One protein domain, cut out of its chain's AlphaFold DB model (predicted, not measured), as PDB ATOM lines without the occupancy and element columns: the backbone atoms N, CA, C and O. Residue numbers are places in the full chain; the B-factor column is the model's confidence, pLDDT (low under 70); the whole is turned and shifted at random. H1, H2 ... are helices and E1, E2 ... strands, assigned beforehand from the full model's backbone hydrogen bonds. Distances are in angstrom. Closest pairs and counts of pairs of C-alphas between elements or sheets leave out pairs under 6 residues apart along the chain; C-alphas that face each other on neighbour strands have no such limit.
ATOM      1  N   TRP A  32      26.330 -16.232  47.841       34.41
ATOM      2  CA  TRP A  32      27.008 -17.354  47.201       34.41
ATOM      3  C   TRP A  32      27.487 -16.866  45.838       34.41
ATOM      4  O   TRP A  32      26.834 -17.119  44.829       34.41
ATOM      5  N   ALA A  33      28.590 -16.113  45.847       41.94
ATOM      6  CA  ALA A  33      29.299 -15.718  44.644       41.94
ATOM      7  C   ALA A  33      29.900 -16.984  44.025       41.94
ATOM      8  O   ALA A  33      30.817 -17.589  44.584       41.94
ATOM      9  N   VAL A  34      29.332 -17.431  42.907       46.62
ATOM     10  CA  VAL A  34      29.965 -18.448  42.063       46.62
ATOM     11  C   VAL A  34      30.631 -17.708  40.918       46.62
ATOM     12  O   VAL A  34      29.961 -17.196  40.025       46.62
ATOM     13  N   GLU A  35      31.951 -17.629  40.986       60.75
ATOM     14  CA  GLU A  35      32.785 -16.951  40.001       60.75
ATOM     15  C   GLU A  35      33.249 -17.969  38.959       60.75
ATOM     16  O   GLU A  35      33.697 -19.071  39.296       60.75
ATOM     17  N   SER A  36      33.114 -17.635  37.677       74.75
ATOM     18  CA  SER A  36      33.485 -18.552  36.599       74.75
ATOM     19  C   SER A  36      33.924 -17.818  35.340       74.75
ATOM     20  O   SER A  36      33.301 -16.846  34.918       74.75
ATOM     21  N   TRP A  37      34.986 -18.329  34.720       79.50
ATOM     22  CA  TRP A  37      35.356 -17.967  33.359       79.50
ATOM     23  C   TRP A  37      34.450 -18.699  32.368       79.50
ATOM     24  O   TRP A  37      34.331 -19.922  32.441       79.50
ATOM     25  N   MET A  38      33.868 -17.967  31.423       81.19
ATOM     26  CA  MET A  38      33.065 -18.514  30.324       81.19
ATOM     27  C   MET A  38      33.294 -17.730  29.030       81.19
ATOM     28  O   MET A  38      33.884 -16.647  29.044       81.19
ATOM     29  N   SER A  39      32.859 -18.280  27.900       84.94
ATOM     30  CA  SER A  39      32.820 -17.539  26.640       84.94
ATOM     31  C   SER A  39      31.686 -16.506  26.624       84.94
ATOM     32  O   SER A  39      30.641 -16.674  27.262       84.94
ATOM     33  N   ILE A  40      31.855 -15.445  25.833       84.44
ATOM     34  CA  ILE A  40      30.810 -14.446  25.551       84.44
ATOM     35  C   ILE A  40      29.513 -15.104  25.047       84.44
ATOM     36  O   ILE A  40      28.416 -14.687  25.427       84.44
ATOM     37  N   LYS A  41      29.628 -16.144  24.217       83.50
ATOM     38  CA  LYS A  41      28.485 -16.903  23.702       83.50
ATOM     39  C   LYS A  41      27.742 -17.669  24.796       83.50
ATOM     40  O   LYS A  41      26.528 -17.522  24.898       83.50
ATOM     41  N   GLU A  42      28.448 -18.408  25.651       83.50
ATOM     42  CA  GLU A  42      27.835 -19.090  26.804       83.50
ATOM     43  C   GLU A  42      27.115 -18.096  27.724       83.50
ATOM     44  O   GLU A  42      25.995 -18.357  28.161       83.50
ATOM     45  N   TYR A  43      27.701 -16.916  27.948       83.06
ATOM     46  CA  TYR A  43      27.064 -15.853  28.723       83.06
ATOM     47  C   TYR A  43      25.775 -15.319  28.072       83.06
ATOM     48  O   TYR A  43      24.796 -15.010  28.759       83.06
ATOM     49  N   GLN A  44      25.716 -15.231  26.742       80.94
ATOM     50  CA  GLN A  44      24.503 -14.809  26.030       80.94
ATOM     51  C   GLN A  44      23.421 -15.888  26.042       80.94
ATOM     52  O   GLN A  44      22.264 -15.561  26.322       80.94
ATOM     53  N   ASP A  45      23.815 -17.151  25.893       82.94
ATOM     54  CA  ASP A  45      22.928 -18.316  25.924       82.94
ATOM     55  C   ASP A  45      22.479 -18.711  27.356       82.94
ATOM     56  O   ASP A  45      21.586 -19.550  27.511       82.94
ATOM     57  N   LEU A  46      23.018 -18.080  28.417       81.00
ATOM     58  CA  LEU A  46      22.522 -18.221  29.798       81.00
ATOM     59  C   LEU A  46      21.017 -17.922  29.891       81.00
ATOM     60  O   LEU A  46      20.592 -16.763  29.809       81.00
ATOM     61  N   SER A  47      20.242 -18.975  30.158       72.44
ATOM     62  CA  SER A  47      18.844 -18.902  30.581       72.44
ATOM     63  C   SER A  47      18.760 -18.425  32.033       72.44
ATOM     64  O   SER A  47      19.395 -19.005  32.917       72.44
ATOM     65  N   ILE A  48      17.978 -17.374  32.275       75.06
ATOM     66  CA  ILE A  48      17.797 -16.746  33.592       75.06
ATOM     67  C   ILE A  48      16.334 -16.846  34.038       75.06
ATOM     68  O   ILE A  48      15.423 -16.895  33.207       75.06
ATOM     69  N   GLY A  49      16.092 -16.898  35.349       65.94
ATOM     70  CA  GLY A  49      14.747 -16.890  35.918       65.94
ATOM     71  C   GLY A  49      14.010 -15.573  35.657       65.94
ATOM     72  O   GLY A  49      14.621 -14.531  35.443       65.94
ATOM     73  N   GLY A  50      12.674 -15.593  35.717       59.00
ATOM     74  CA  GLY A  50      11.838 -14.425  35.391       59.00
ATOM     75  C   GLY A  50      11.988 -13.205  36.315       59.00
ATOM     76  O   GLY A  50      11.393 -12.167  36.037       59.00
ATOM     77  N   THR A  51      12.752 -13.325  37.403       55.69
ATOM     78  CA  THR A  51      13.113 -12.241  38.332       55.69
ATOM     79  C   THR A  51      14.630 -12.055  38.478       55.69
ATOM     80  O   THR A  51      15.065 -11.161  39.203       55.69
ATOM     81  N   ASP A  52      15.434 -12.866  37.784       67.88
ATOM     82  CA  ASP A  52      16.891 -12.749  37.750       67.88
ATOM     83  C   ASP A  52      17.324 -11.588  36.840       67.88
ATOM     84  O   ASP A  52      16.585 -11.142  35.958       67.88
ATOM     85  N   THR A  53      18.557 -11.113  37.015       67.81
ATOM     86  CA  THR A  53      19.140 -10.039  36.200       67.81
ATOM     87  C   THR A  53      20.447 -10.485  35.550       67.81
ATOM     88  O   THR A  53      21.294 -11.106  36.187       67.81
ATOM     89  N   LYS A  54      20.617 -10.170  34.262       80.88
ATOM     90  CA  LYS A  54      21.849 -10.413  33.499       80.88
ATOM     91  C   LYS A  54      22.345  -9.089  32.934       80.88
ATOM     92  O   LYS A  54      21.578  -8.383  32.281       80.88
ATOM     93  N   GLN A  55      23.602  -8.745  33.200       75.50
ATOM     94  CA  GLN A  55      24.233  -7.539  32.668       75.50
ATOM     95  C   GLN A  55      24.301  -7.618  31.135       75.50
ATOM     96  O   GLN A  55      24.794  -8.604  30.584       75.50
ATOM     97  N   ASP A  56      23.803  -6.593  30.443       77.25
ATOM     98  CA  ASP A  56      23.881  -6.510  28.982       77.25
ATOM     99  C   ASP A  56      25.333  -6.242  28.558       77.25
ATOM    100  O   ASP A  56      25.958  -5.289  29.028       77.25
ATOM    101  N   LEU A  57      25.876  -7.099  27.689       79.81
ATOM    102  CA  LEU A  57      27.244  -6.981  27.193       79.81
ATOM    103  C   LEU A  57      27.358  -5.975  26.038       79.81
ATOM    104  O   LEU A  57      28.350  -5.254  25.974       79.81
ATOM    105  N   TYR A  58      26.372  -5.911  25.136       79.75
ATOM    106  CA  TYR A  58      26.480  -5.216  23.842       79.75
ATOM    107  C   TYR A  58      25.740  -3.876  23.779       79.75
ATOM    108  O   TYR A  58      25.846  -3.167  22.779       79.75
ATOM    109  N   ASN A  59      24.986  -3.498  24.806       78.69
ATOM    110  CA  ASN A  59      24.323  -2.200  24.827       78.69
ATOM    111  C   ASN A  59      25.321  -1.060  25.093       78.69
ATOM    112  O   ASN A  59      25.805  -0.898  26.210       78.69
ATOM    113  N   LYS A  60      25.587  -0.234  24.077       70.44
ATOM    114  CA  LYS A  60      26.511   0.915  24.151       70.44
ATOM    115  C   LYS A  60      26.221   1.905  25.293       70.44
ATOM    116  O   LYS A  60      27.147   2.501  25.835       70.44
ATOM    117  N   ASP A  61      24.953   2.071  25.668       61.50
ATOM    118  CA  ASP A  61      24.514   3.096  26.616       61.50
ATOM    119  C   ASP A  61      24.479   2.558  28.056       61.50
ATOM    120  O   ASP A  61      24.674   3.324  29.004       61.50
ATOM    121  N   THR A  62      24.285   1.245  28.246       60.31
ATOM    122  CA  THR A  62      24.144   0.619  29.576       60.31
ATOM    123  C   THR A  62      25.267  -0.348  29.963       60.31
ATOM    124  O   THR A  62      25.523  -0.468  31.158       60.31
ATOM    125  N   SER A  63      25.976  -0.973  29.013       71.94
ATOM    126  CA  SER A  63      27.037  -1.962  29.278       71.94
ATOM    127  C   SER A  63      28.246  -1.329  29.988       71.94
ATOM    128  O   SER A  63      28.918  -0.461  29.417       71.94
ATOM    129  N   PRO A  64      28.579  -1.766  31.218       69.38
ATOM    130  CA  PRO A  64      29.797  -1.350  31.911       69.38
ATOM    131  C   PRO A  64      31.061  -1.800  31.185       69.38
ATOM    132  O   PRO A  64      32.015  -1.030  31.081       69.38
ATOM    133  N   ALA A  65      31.033  -3.021  30.639       76.94
ATOM    134  CA  ALA A  65      32.151  -3.609  29.919       76.94
ATOM    135  C   ALA A  65      32.528  -2.735  28.720       76.94
ATOM    136  O   ALA A  65      33.655  -2.260  28.655       76.94
ATOM    137  N   VAL A  66      31.570  -2.395  27.851       78.19
ATOM    138  CA  VAL A  66      31.817  -1.519  26.690       78.19
ATOM    139  C   VAL A  66      32.457  -0.194  27.117       78.19
ATOM    140  O   VAL A  66      33.478   0.192  26.555       78.19
ATOM    141  N   LYS A  67      31.940   0.469  28.160       77.31
ATOM    142  CA  LYS A  67      32.486   1.746  28.661       77.31
ATOM    143  C   LYS A  67      33.908   1.617  29.217       77.31
ATOM    144  O   LYS A  67      34.736   2.498  28.983       77.31
ATOM    145  N   LYS A  68      34.209   0.530  29.933       78.25
ATOM    146  CA  LYS A  68      35.550   0.243  30.466       78.25
ATOM    147  C   LYS A  68      36.545  -0.064  29.340       78.25
ATOM    148  O   LYS A  68      37.623   0.519  29.343       78.25
ATOM    149  N   LEU A  69      36.161  -0.855  28.334       78.88
ATOM    150  CA  LEU A  69      36.990  -1.153  27.153       78.88
ATOM    151  C   LEU A  69      37.279   0.114  26.326       78.88
ATOM    152  O   LEU A  69      38.431   0.364  25.980       78.88
ATOM    153  N   CYS A  70      36.269   0.966  26.096       78.94
ATOM    154  CA  CYS A  70      36.453   2.278  25.453       78.94
ATOM    155  C   CYS A  70      37.486   3.140  26.191       78.94
ATOM    156  O   CYS A  70      38.302   3.806  25.562       78.94
ATOM    157  N   SER A  71      37.463   3.110  27.527       77.44
ATOM    158  CA  SER A  71      38.365   3.904  28.371       77.44
ATOM    159  C   SER A  71      39.784   3.326  28.421       77.44
ATOM    160  O   SER A  71      40.751   4.080  28.400       77.44
ATOM    161  N   ALA A  72      39.915   1.998  28.484       77.44
ATOM    162  CA  ALA A  72      41.195   1.301  28.606       77.44
ATOM    163  C   ALA A  72      41.983   1.247  27.288       77.44
ATOM    164  O   ALA A  72      43.211   1.298  27.306       77.44
ATOM    165  N   TRP A  73      41.285   1.154  26.152       80.12
ATOM    166  CA  TRP A  73      41.892   1.020  24.822       80.12
ATOM    167  C   TRP A  73      41.668   2.237  23.913       80.12
ATOM    168  O   TRP A  73      42.130   2.241  22.779       80.12
ATOM    169  N   ASN A  74      41.003   3.290  24.405       78.56
ATOM    170  CA  ASN A  74      40.750   4.537  23.672       78.56
ATOM    171  C   ASN A  74      40.021   4.320  22.320       78.56
ATOM    172  O   ASN A  74      40.375   4.909  21.298       78.56
ATOM    173  N   ILE A  75      38.996   3.460  22.337       81.50
ATOM    174  CA  ILE A  75      38.157   3.072  21.186       81.50
ATOM    175  C   ILE A  75      36.703   3.542  21.356       81.50
ATOM    176  O   ILE A  75      36.273   3.844  22.471       81.50
ATOM    177  N   THR A  76      35.923   3.599  20.272       84.00
ATOM    178  CA  THR A  76      34.485   3.924  20.356       84.00
ATOM    179  C   THR A  76      33.656   2.755  20.896       84.00
ATOM    180  O   THR A  76      34.085   1.599  20.880       84.00
ATOM    181  N   ALA A  77      32.426   3.039  21.337       80.06
ATOM    182  CA  ALA A  77      31.505   2.009  21.820       80.06
ATOM    183  C   ALA A  77      31.176   0.981  20.728       80.06
ATOM    184  O   ALA A  77      31.126  -0.215  21.000       80.06
ATOM    185  N   GLU A  78      31.007   1.433  19.485       83.00
ATOM    186  CA  GLU A  78      30.787   0.576  18.323       83.00
ATOM    187  C   GLU A  78      31.980  -0.365  18.081       83.00
ATOM    188  O   GLU A  78      31.767  -1.566  17.923       83.00
ATOM    189  N   GLN A  79      33.216   0.147  18.149       82.44
ATOM    190  CA  GLN A  79      34.449  -0.642  17.999       82.44
ATOM    191  C   GLN A  79      34.627  -1.659  19.137       82.44
ATOM    192  O   GLN A  79      34.972  -2.814  18.894       82.44
ATOM    193  N   ALA A  80      34.333  -1.270  20.383       82.25
ATOM    194  CA  ALA A  80      34.373  -2.180  21.528       82.25
ATOM    195  C   ALA A  80      33.340  -3.319  21.404       82.25
ATOM    196  O   ALA A  80      33.643  -4.470  21.716       82.25
ATOM    197  N   ILE A  81      32.130  -3.020  20.919       84.62
ATOM    198  CA  ILE A  81      31.084  -4.024  20.665       84.62
ATOM    199  C   ILE A  81      31.465  -4.943  19.495       84.62
ATOM    200  O   ILE A  81      31.173  -6.136  19.545       84.62
ATOM    201  N   GLU A  82      32.089  -4.411  18.443       83.81
ATOM    202  CA  GLU A  82      32.581  -5.196  17.305       83.81
ATOM    203  C   GLU A  82      33.680  -6.174  17.735       83.81
ATOM    204  O   GLU A  82      33.555  -7.372  17.493       83.81
ATOM    205  N   MET A  83      34.678  -5.717  18.497       81.94
ATOM    206  CA  MET A  83      35.754  -6.586  18.983       81.94
ATOM    207  C   MET A  83      35.252  -7.663  19.965       81.94
ATOM    208  O   MET A  83      35.652  -8.823  19.873       81.94
ATOM    209  N   LEU A  84      34.294  -7.341  20.846       84.75
ATOM    210  CA  LEU A  84      33.626  -8.354  21.681       84.75
ATOM    211  C   LEU A  84      32.858  -9.401  20.846       84.75
ATOM    212  O   LEU A  84      32.760 -10.556  21.255       84.75
ATOM    213  N   LYS A  85      32.317  -9.027  19.678       84.69
ATOM    214  CA  LYS A  85      31.661  -9.974  18.758       84.69
ATOM    215  C   LYS A  85      32.666 -10.838  17.999       84.69
ATOM    216  O   LYS A  85      32.387 -12.021  17.806       84.69
ATOM    217  N   ASN A  86      33.817 -10.286  17.609       84.38
ATOM    218  CA  ASN A  86      34.895 -11.037  16.957       84.38
ATOM    219  C   ASN A  86      35.377 -12.189  17.854       84.38
ATOM    220  O   ASN A  86      35.450 -13.333  17.408       84.38
ATOM    221  N   HIS A  87      35.578 -11.908  19.143       84.81
ATOM    222  CA  HIS A  87      36.000 -12.886  20.154       84.81
ATOM    223  C   HIS A  87      34.840 -13.668  20.805       84.81
ATOM    224  O   HIS A  87      35.026 -14.316  21.834       84.81
ATOM    225  N   ALA A  88      33.628 -13.652  20.233       79.25
ATOM    226  CA  ALA A  88      32.444 -14.188  20.916       79.25
ATOM    227  C   ALA A  88      32.503 -15.700  21.231       79.25
ATOM    228  O   ALA A  88      31.831 -16.162  22.157       79.25
ATOM    229  N   ASN A  89      33.277 -16.468  20.455       79.94
ATOM    230  CA  ASN A  89      33.444 -17.916  20.621       79.94
ATOM    231  C   ASN A  89      34.726 -18.301  21.386       79.94
ATOM    232  O   ASN A  89      34.953 -19.492  21.590       79.94
ATOM    233  N   ASP A  90      35.560 -17.337  21.782       82.50
ATOM    234  CA  ASP A  90      36.832 -17.628  22.444       82.50
ATOM    235  C   ASP A  90      36.585 -18.065  23.898       82.50
ATOM    236  O   ASP A  90      35.803 -17.453  24.641       82.50
ATOM    237  N   GLU A  91      37.252 -19.145  24.311       78.94
ATOM    238  CA  GLU A  91      37.135 -19.692  25.663       78.94
ATOM    239  C   GLU A  91      37.645 -18.699  26.716       78.94
ATOM    240  O   GLU A  91      38.688 -18.069  26.541       78.94
ATOM    241  N   LYS A  92      36.946 -18.628  27.858       81.00
ATOM    242  CA  LYS A  92      37.326 -17.796  29.017       81.00
ATOM    243  C   LYS A  92      37.474 -16.306  28.674       81.00
ATOM    244  O   LYS A  92      38.361 -15.636  29.194       81.00
ATOM    245  N   THR A  93      36.587 -15.788  27.828       82.50
ATOM    246  CA  THR A  93      36.581 -14.368  27.458       82.50
ATOM    247  C   THR A  93      35.972 -13.449  28.507       82.50
ATOM    248  O   THR A  93      36.380 -12.292  28.600       82.50
ATOM    249  N   LEU A  94      35.029 -13.948  29.311       83.06
ATOM    250  CA  LEU A  94      34.397 -13.202  30.399       83.06
ATOM    251  C   LEU A  94      34.648 -13.884  31.741       83.06
ATOM    252  O   LEU A  94      34.420 -15.091  31.875       83.06
ATOM    253  N   TYR A  95      35.022 -13.097  32.749       81.75
ATOM    254  CA  TYR A  95      34.895 -13.497  34.146       81.75
ATOM    255  C   TYR A  95      33.545 -13.019  34.670       81.75
ATOM    256  O   TYR A  95      33.258 -11.818  34.669       81.75
ATOM    257  N   VAL A  96      32.692 -13.968  35.050       79.00
ATOM    258  CA  VAL A  96      31.293 -13.712  35.402       79.00
ATOM    259  C   VAL A  96      31.060 -14.065  36.861       79.00
ATOM    260  O   VAL A  96      31.256 -15.213  37.274       79.00
ATOM    261  N   ASN A  97      30.578 -13.076  37.609       72.69
ATOM    262  CA  ASN A  97      30.180 -13.217  38.999       72.69
ATOM    263  C   ASN A  97      28.679 -13.509  39.052       72.69
ATOM    264  O   ASN A  97      27.854 -12.745  38.546       72.69
ATOM    265  N   LYS A  98      28.318 -14.642  39.660       73.50
ATOM    266  CA  LYS A  98      26.927 -15.012  39.928       73.50
ATOM    267  C   LYS A  98      26.600 -14.761  41.394       73.50
ATOM    268  O   LYS A  98      26.992 -15.550  42.249       73.50
ATOM    269  N   GLU A  99      25.832 -13.719  41.674       62.94
ATOM    270  CA  GLU A  99      25.376 -13.367  43.018       62.94
ATOM    271  C   GLU A  99      23.960 -13.901  43.261       62.94
ATOM    272  O   GLU A  99      23.094 -13.789  42.395       62.94
ATOM    273  N   THR A 100      23.701 -14.500  44.429       52.47
ATOM    274  CA  THR A 100      22.386 -15.084  44.757       52.47
ATOM    275  C   THR A 100      21.870 -14.561  46.099       52.47
ATOM    276  O   THR A 100      22.456 -14.866  47.141       52.47
ATOM    277  N   TYR A 101      20.758 -13.820  46.059       57.22
ATOM    278  CA  TYR A 101      19.933 -13.421  47.212       57.22
ATOM    279  C   TYR A 101      18.506 -13.988  47.022       57.22
ATOM    280  O   TYR A 101      18.366 -15.193  46.826       57.22
ATOM    281  N   ASP A 102      17.457 -13.155  47.039       46.66
ATOM    282  CA  ASP A 102      16.086 -13.554  46.668       46.66
ATOM    283  C   ASP A 102      15.932 -13.774  45.146       46.66
ATOM    284  O   ASP A 102      15.075 -14.542  44.713       46.66
ATOM    285  N   ASN A 103      16.789 -13.123  44.351       56.19
ATOM    286  CA  ASN A 103      16.969 -13.303  42.908       56.19
ATOM    287  C   ASN A 103      18.464 -13.520  42.605       56.19
ATOM    288  O   ASN A 103      19.325 -13.213  43.437       56.19
ATOM    289  N   THR A 104      18.775 -13.995  41.400       70.25
ATOM    290  CA  THR A 104      20.147 -14.146  40.896       70.25
ATOM    291  C   THR A 104      20.560 -12.935  40.057       70.25
ATOM    292  O   THR A 104      19.809 -12.507  39.177       70.25
ATOM    293  N   ALA A 105      21.768 -12.416  40.265       71.38
ATOM    294  CA  ALA A 105      22.403 -11.439  39.385       71.38
ATOM    295  C   ALA A 105      23.646 -12.045  38.715       71.38
ATOM    296  O   ALA A 105      24.428 -12.737  39.365       71.38
ATOM    297  N   TYR A 106      23.817 -11.784  37.419       76.38
ATOM    298  CA  TYR A 106      25.003 -12.152  36.644       76.38
ATOM    299  C   TYR A 106      25.699 -10.874  36.170       76.38
ATOM    300  O   TYR A 106      25.182 -10.176  35.290       76.38
ATOM    301  N   THR A 107      26.849 -10.568  36.768       76.38
ATOM    302  CA  THR A 107      27.683  -9.397  36.464       76.38
ATOM    303  C   THR A 107      28.986  -9.823  35.790       76.38
ATOM    304  O   THR A 107      29.450 -10.950  35.955       76.38
ATOM    305  N   ILE A 108      29.558  -8.932  34.979       80.06
ATOM    306  CA  ILE A 108      30.823  -9.170  34.267       80.06
ATOM    307  C   ILE A 108      31.913  -8.363  34.968       80.06
ATOM    308  O   ILE A 108      31.804  -7.137  35.053       80.06
ATOM    309  N   SER A 109      32.939  -9.060  35.451       73.44
ATOM    310  CA  SER A 109      34.044  -8.487  36.224       73.44
ATOM    311  C   SER A 109      35.274  -8.258  35.351       73.44
ATOM    312  O   SER A 109      35.781  -7.145  35.309       73.44
ATOM    313  N   ASP A 110      35.662  -9.216  34.510       80.19
ATOM    314  CA  ASP A 110      36.774  -9.048  33.564       80.19
ATOM    315  C   ASP A 110      36.381  -9.435  32.142       80.19
ATOM    316  O   ASP A 110      35.626 -10.385  31.917       80.19
ATOM    317  N   VAL A 111      36.975  -8.729  31.182       83.69
ATOM    318  CA  VAL A 111      37.036  -9.131  29.776       83.69
ATOM    319  C   VAL A 111      38.490  -9.462  29.458       83.69
ATOM    320  O   VAL A 111      39.352  -8.589  29.558       83.69
ATOM    321  N   LYS A 112      38.769 -10.705  29.050       86.12
ATOM    322  CA  LYS A 112      40.096 -11.156  28.600       86.12
ATOM    323  C   LYS A 112      40.000 -11.693  27.173       86.12
ATOM    324  O   LYS A 112      39.395 -12.728  26.944       86.12
ATOM    325  N   ILE A 113      40.604 -11.005  26.210       85.12
ATOM    326  CA  ILE A 113      40.591 -11.386  24.787       85.12
ATOM    327  C   ILE A 113      42.015 -11.574  24.266       85.12
ATOM    328  O   ILE A 113      42.970 -11.070  24.854       85.12
ATOM    329  N   LYS A 114      42.171 -12.285  23.148       85.88
ATOM    330  CA  LYS A 114      43.455 -12.426  22.452       85.88
ATOM    331  C   LYS A 114      43.398 -11.655  21.129       85.88
ATOM    332  O   LYS A 114      43.093 -12.270  20.110       85.88
ATOM    333  N   PRO A 115      43.631 -10.326  21.139       80.38
ATOM    334  CA  PRO A 115      43.393  -9.485  19.969       80.38
ATOM    335  C   PRO A 115      44.265  -9.922  18.790       80.38
ATOM    336  O   PRO A 115      45.421 -10.323  18.967       80.38
ATOM    337  N   THR A 116      43.715  -9.828  17.582       80.88
ATOM    338  CA  THR A 116      44.457 -10.103  16.346       80.88
ATOM    339  C   THR A 116      45.561  -9.065  16.112       80.88
ATOM    340  O   THR A 116      45.538  -7.967  16.669       80.88
ATOM    341  N   GLU A 117      46.542  -9.379  15.260       75.06
ATOM    342  CA  GLU A 117      47.612  -8.425  14.911       75.06
ATOM    343  C   GLU A 117      47.067  -7.141  14.252       75.06
ATOM    344  O   GLU A 117      47.632  -6.060  14.434       75.06
ATOM    345  N   GLU A 118      45.930  -7.228  13.553       75.06
ATOM    346  CA  GLU A 118      45.225  -6.066  13.000       75.06
ATOM    347  C   GLU A 118      44.580  -5.217  14.109       75.06
ATOM    348  O   GLU A 118      44.765  -4.002  14.128       75.06
ATOM    349  N   GLU A 119      43.896  -5.829  15.081       76.88
ATOM    350  CA  GLU A 119      43.286  -5.119  16.220       76.88
ATOM    351  C   GLU A 119      44.339  -4.479  17.140       76.88
ATOM    352  O   GLU A 119      44.184  -3.323  17.538       76.88
ATOM    353  N   LYS A 120      45.458  -5.168  17.412       73.94
ATOM    354  CA  LYS A 120      46.604  -4.598  18.148       73.94
ATOM    355  C   LYS A 120      47.147  -3.343  17.468       73.94
ATOM    356  O   LYS A 120      47.399  -2.345  18.139       73.94
ATOM    357  N   THR A 121      47.309  -3.389  16.146       72.12
ATOM    358  CA  THR A 121      47.898  -2.292  15.364       72.12
ATOM    359  C   THR A 121      46.926  -1.120  15.202       72.12
ATOM    360  O   THR A 121      47.331   0.033  15.327       72.12
ATOM    361  N   ASN A 122      45.639  -1.398  14.970       74.25
ATOM    362  CA  ASN A 122      44.615  -0.373  14.751       74.25
ATOM    363  C   ASN A 122      44.171   0.330  16.045       74.25
ATOM    364  O   ASN A 122      43.797   1.502  15.998       74.25
ATOM    365  N   TYR A 123      44.218  -0.362  17.190       71.19
ATOM    366  CA  TYR A 123      43.703   0.135  18.473       71.19
ATOM    367  C   TYR A 123      44.774   0.282  19.571       71.19
ATOM    368  O   TYR A 123      44.449   0.632  20.702       71.19
ATOM    369  N   ASN A 124      46.057   0.049  19.256       69.56
ATOM    370  CA  ASN A 124      47.203   0.179  20.172       69.56
ATOM    371  C   ASN A 124      47.045  -0.604  21.499       69.56
ATOM    372  O   ASN A 124      47.440  -0.150  22.579       69.56
ATOM    373  N   ILE A 125      46.440  -1.790  21.419       75.19
ATOM    374  CA  ILE A 125      46.112  -2.619  22.583       75.19
ATOM    375  C   ILE A 125      47.381  -3.297  23.113       75.19
ATOM    376  O   ILE A 125      48.012  -4.095  22.419       75.19
ATOM    377  N   GLN A 126      47.730  -3.003  24.366       74.00
ATOM    378  CA  GLN A 126      48.801  -3.694  25.089       74.00
ATOM    379  C   GLN A 126      48.341  -5.101  25.506       74.00
ATOM    380  O   GLN A 126      47.191  -5.282  25.912       74.00
ATOM    381  N   VAL A 127      49.241  -6.083  25.424       80.31
ATOM    382  CA  VAL A 127      48.985  -7.487  25.787       80.31
ATOM    383  C   VAL A 127      49.996  -8.004  26.812       80.31
ATOM    384  O   VAL A 127      51.107  -7.484  26.898       80.31
ATOM    385  N   ASP A 128      49.596  -9.021  27.580       77.25
ATOM    386  CA  ASP A 128      50.460  -9.782  28.487       77.25
ATOM    387  C   ASP A 128      51.451 -10.697  27.731       77.25
ATOM    388  O   ASP A 128      51.383 -10.843  26.506       77.25
ATOM    389  N   ASP A 129      52.380 -11.325  28.463       74.25
ATOM    390  CA  ASP A 129      53.401 -12.231  27.904       74.25
ATOM    391  C   ASP A 129      52.791 -13.459  27.182       74.25
ATOM    392  O   ASP A 129      53.419 -14.034  26.290       74.25
ATOM    393  N   ASP A 130      51.549 -13.834  27.515       74.62
ATOM    394  CA  ASP A 130      50.775 -14.899  26.859       74.62
ATOM    395  C   ASP A 130      49.986 -14.393  25.624       74.62
ATOM    396  O   ASP A 130      49.335 -15.169  24.903       74.62
ATOM    397  N   GLY A 131      50.061 -13.091  25.335       78.62
ATOM    398  CA  GLY A 131      49.473 -12.415  24.182       78.62
ATOM    399  C   GLY A 131      48.003 -12.017  24.336       78.62
ATOM    400  O   GLY A 131      47.353 -11.781  23.317       78.62
ATOM    401  N   TYR A 132      47.469 -11.963  25.556       81.94
ATOM    402  CA  TYR A 132      46.100 -11.527  25.839       81.94
ATOM    403  C   TYR A 132      46.032 -10.066  26.290       81.94
ATOM    404  O   TYR A 132      46.883  -9.586  27.030       81.94
ATOM    405  N   ALA A 133      44.951  -9.385  25.924       81.81
ATOM    406  CA  ALA A 133      44.551  -8.122  26.527       81.81
ATOM    407  C   ALA A 133      43.443  -8.385  27.553       81.81
ATOM    408  O   ALA A 133      42.426  -9.002  27.228       81.81
ATOM    409  N   SER A 134      43.621  -7.907  28.782       80.38
ATOM    410  CA  SER A 134      42.603  -7.965  29.836       80.38
ATOM    411  C   SER A 134      42.218  -6.569  30.303       80.38
ATOM    412  O   SER A 134      43.081  -5.705  30.460       80.38
ATOM    413  N   VAL A 135      40.929  -6.364  30.553       76.56
ATOM    414  CA  VAL A 135      40.385  -5.137  31.136       76.56
ATOM    415  C   VAL A 135      39.460  -5.512  32.279       76.56
ATOM    416  O   VAL A 135      38.488  -6.243  32.080       76.56
ATOM    417  N   ASP A 136      39.747  -4.937  33.445       69.75
ATOM    418  CA  ASP A 136      38.850  -4.941  34.593       69.75
ATOM    419  C   ASP A 136      37.599  -4.114  34.245       69.75
ATOM    420  O   ASP A 136      37.571  -2.871  34.222       69.75
ATOM    421  N   THR A 137      36.548  -4.857  33.923       67.69
ATOM    422  CA  THR A 137      35.220  -4.355  33.580       67.69
ATOM    423  C   THR A 137      34.275  -4.281  34.766       67.69
ATOM    424  O   THR A 137      33.130  -3.858  34.574       67.69
TER     425      THR A 137
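AT A GLANCE: This is residues 32 to 137 of the 960 residues of an uncharacterized protein of Clostridium sp. CAG:245_30_32 (UniProt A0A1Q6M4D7). One antiparallel sheet of four strands, built round the long hairpin of E2 and E3, has H1 and H2 over one face, while H3 packs crosswise on H2 and only grazes the sheet. The long axis runs from the turn of the hairpin, residues 101 to 103, to H4, which lies off the sheet at the opposite end; the long link after H1 turns back and ties on to the first half of E3. The printed part has 106 residues, with four named helices and four named strands in the order E1 H1 H2 H3 E2 E3 H4 E4, and the sheet order is E1 E2 E3 E4. The class is mixed, helices and strands. The whole is compact, with a radius of gyration of the C-alphas of 14.0 A, yet elongated in outline, spanning 46 by 29 by 20 A.

HOW THE PARTS SIT: E1, residues 34 to 38, is an edge strand and the antiparallel neighbour of E2, residues 94 to 100, at 153 degrees; N 36 and O 96 are 3.1 A apart, within hydrogen-bond range. E2 and E3, residues 104 to 113, form a hairpin at 166 degrees, with N 97 and O 107 at 2.9 A. E3 bends by 52 degrees at residue 110. From there its C-alphas face those of the other edge strand, E4, residues 133 to 136, antiparallel at 147 degrees, with N 113 and O 133 at 2.9 A. From edge to edge the strands' lines turn by 27 degrees and the way across the sheet turns by 57 degrees. H1, residues 40 to 45, is on the sheet at a height of 9.9 A, over E2, and runs along the strands, at 4 degrees to E2 on the local plane; the closest C-alphas of the two are those of Ile 40 and Leu 94, 6.2 A apart. H2, residues 64 to 73, is on the same face as H1, the two helices and the sheet making two layers, helices on one face of a sheet. Its height is 8.6 A, and it lies over E4 and only just over E3, on which 3 of its C-alphas fall; it runs slantwise to the strands, at 51 degrees to E4 on the local plane. H2 touches H3, residues 77 to 86, about perpendicular at 83 degrees, the closest C-alphas being those of Val 66 and Ala 80, 5.8 A apart. H3 only grazes the sheet, with its residues 83 to 86. H4, residues 117 to 123, is not on the sheet; it is close to H2 but not clearly touching, the closest C-alphas being those of Trp 73 and Tyr 123, 6.7 A apart. In H1, H2, H3 and H4 every O i to N i+4 pair is within hydrogen-bond range.

IN THESE COORDINATES: E1 begins at C-alpha 34, (29.965, -18.448, 42.063), and H1 follows after one residue. H2 is 14.2 A long and H3 14.3 A. E2 measures 18.8 A, and E3, the longest strand by residues, 26.2 A from C-alpha 104, (20.147, -14.146, 40.896), to C-alpha 113. H4 is 10.1 A long, and E4, 10.4 A long, ends at C-alpha 136, (38.850, -4.941, 34.593).

THE WHOLE: The C-alphas farthest apart are those of Asp 102 and Thr 121, at 46.0 A. The printed part has no cut. The link from H1 to H2 is long, residues 46 to 63, and its residues 53 to 54 pair, parallel, with residues 105 to 106 of E3. The mean pLDDT of the printed part is 75.3; 20 residues are under 70, among them residues 32 to 35, 49 to 53 and 99 to 103.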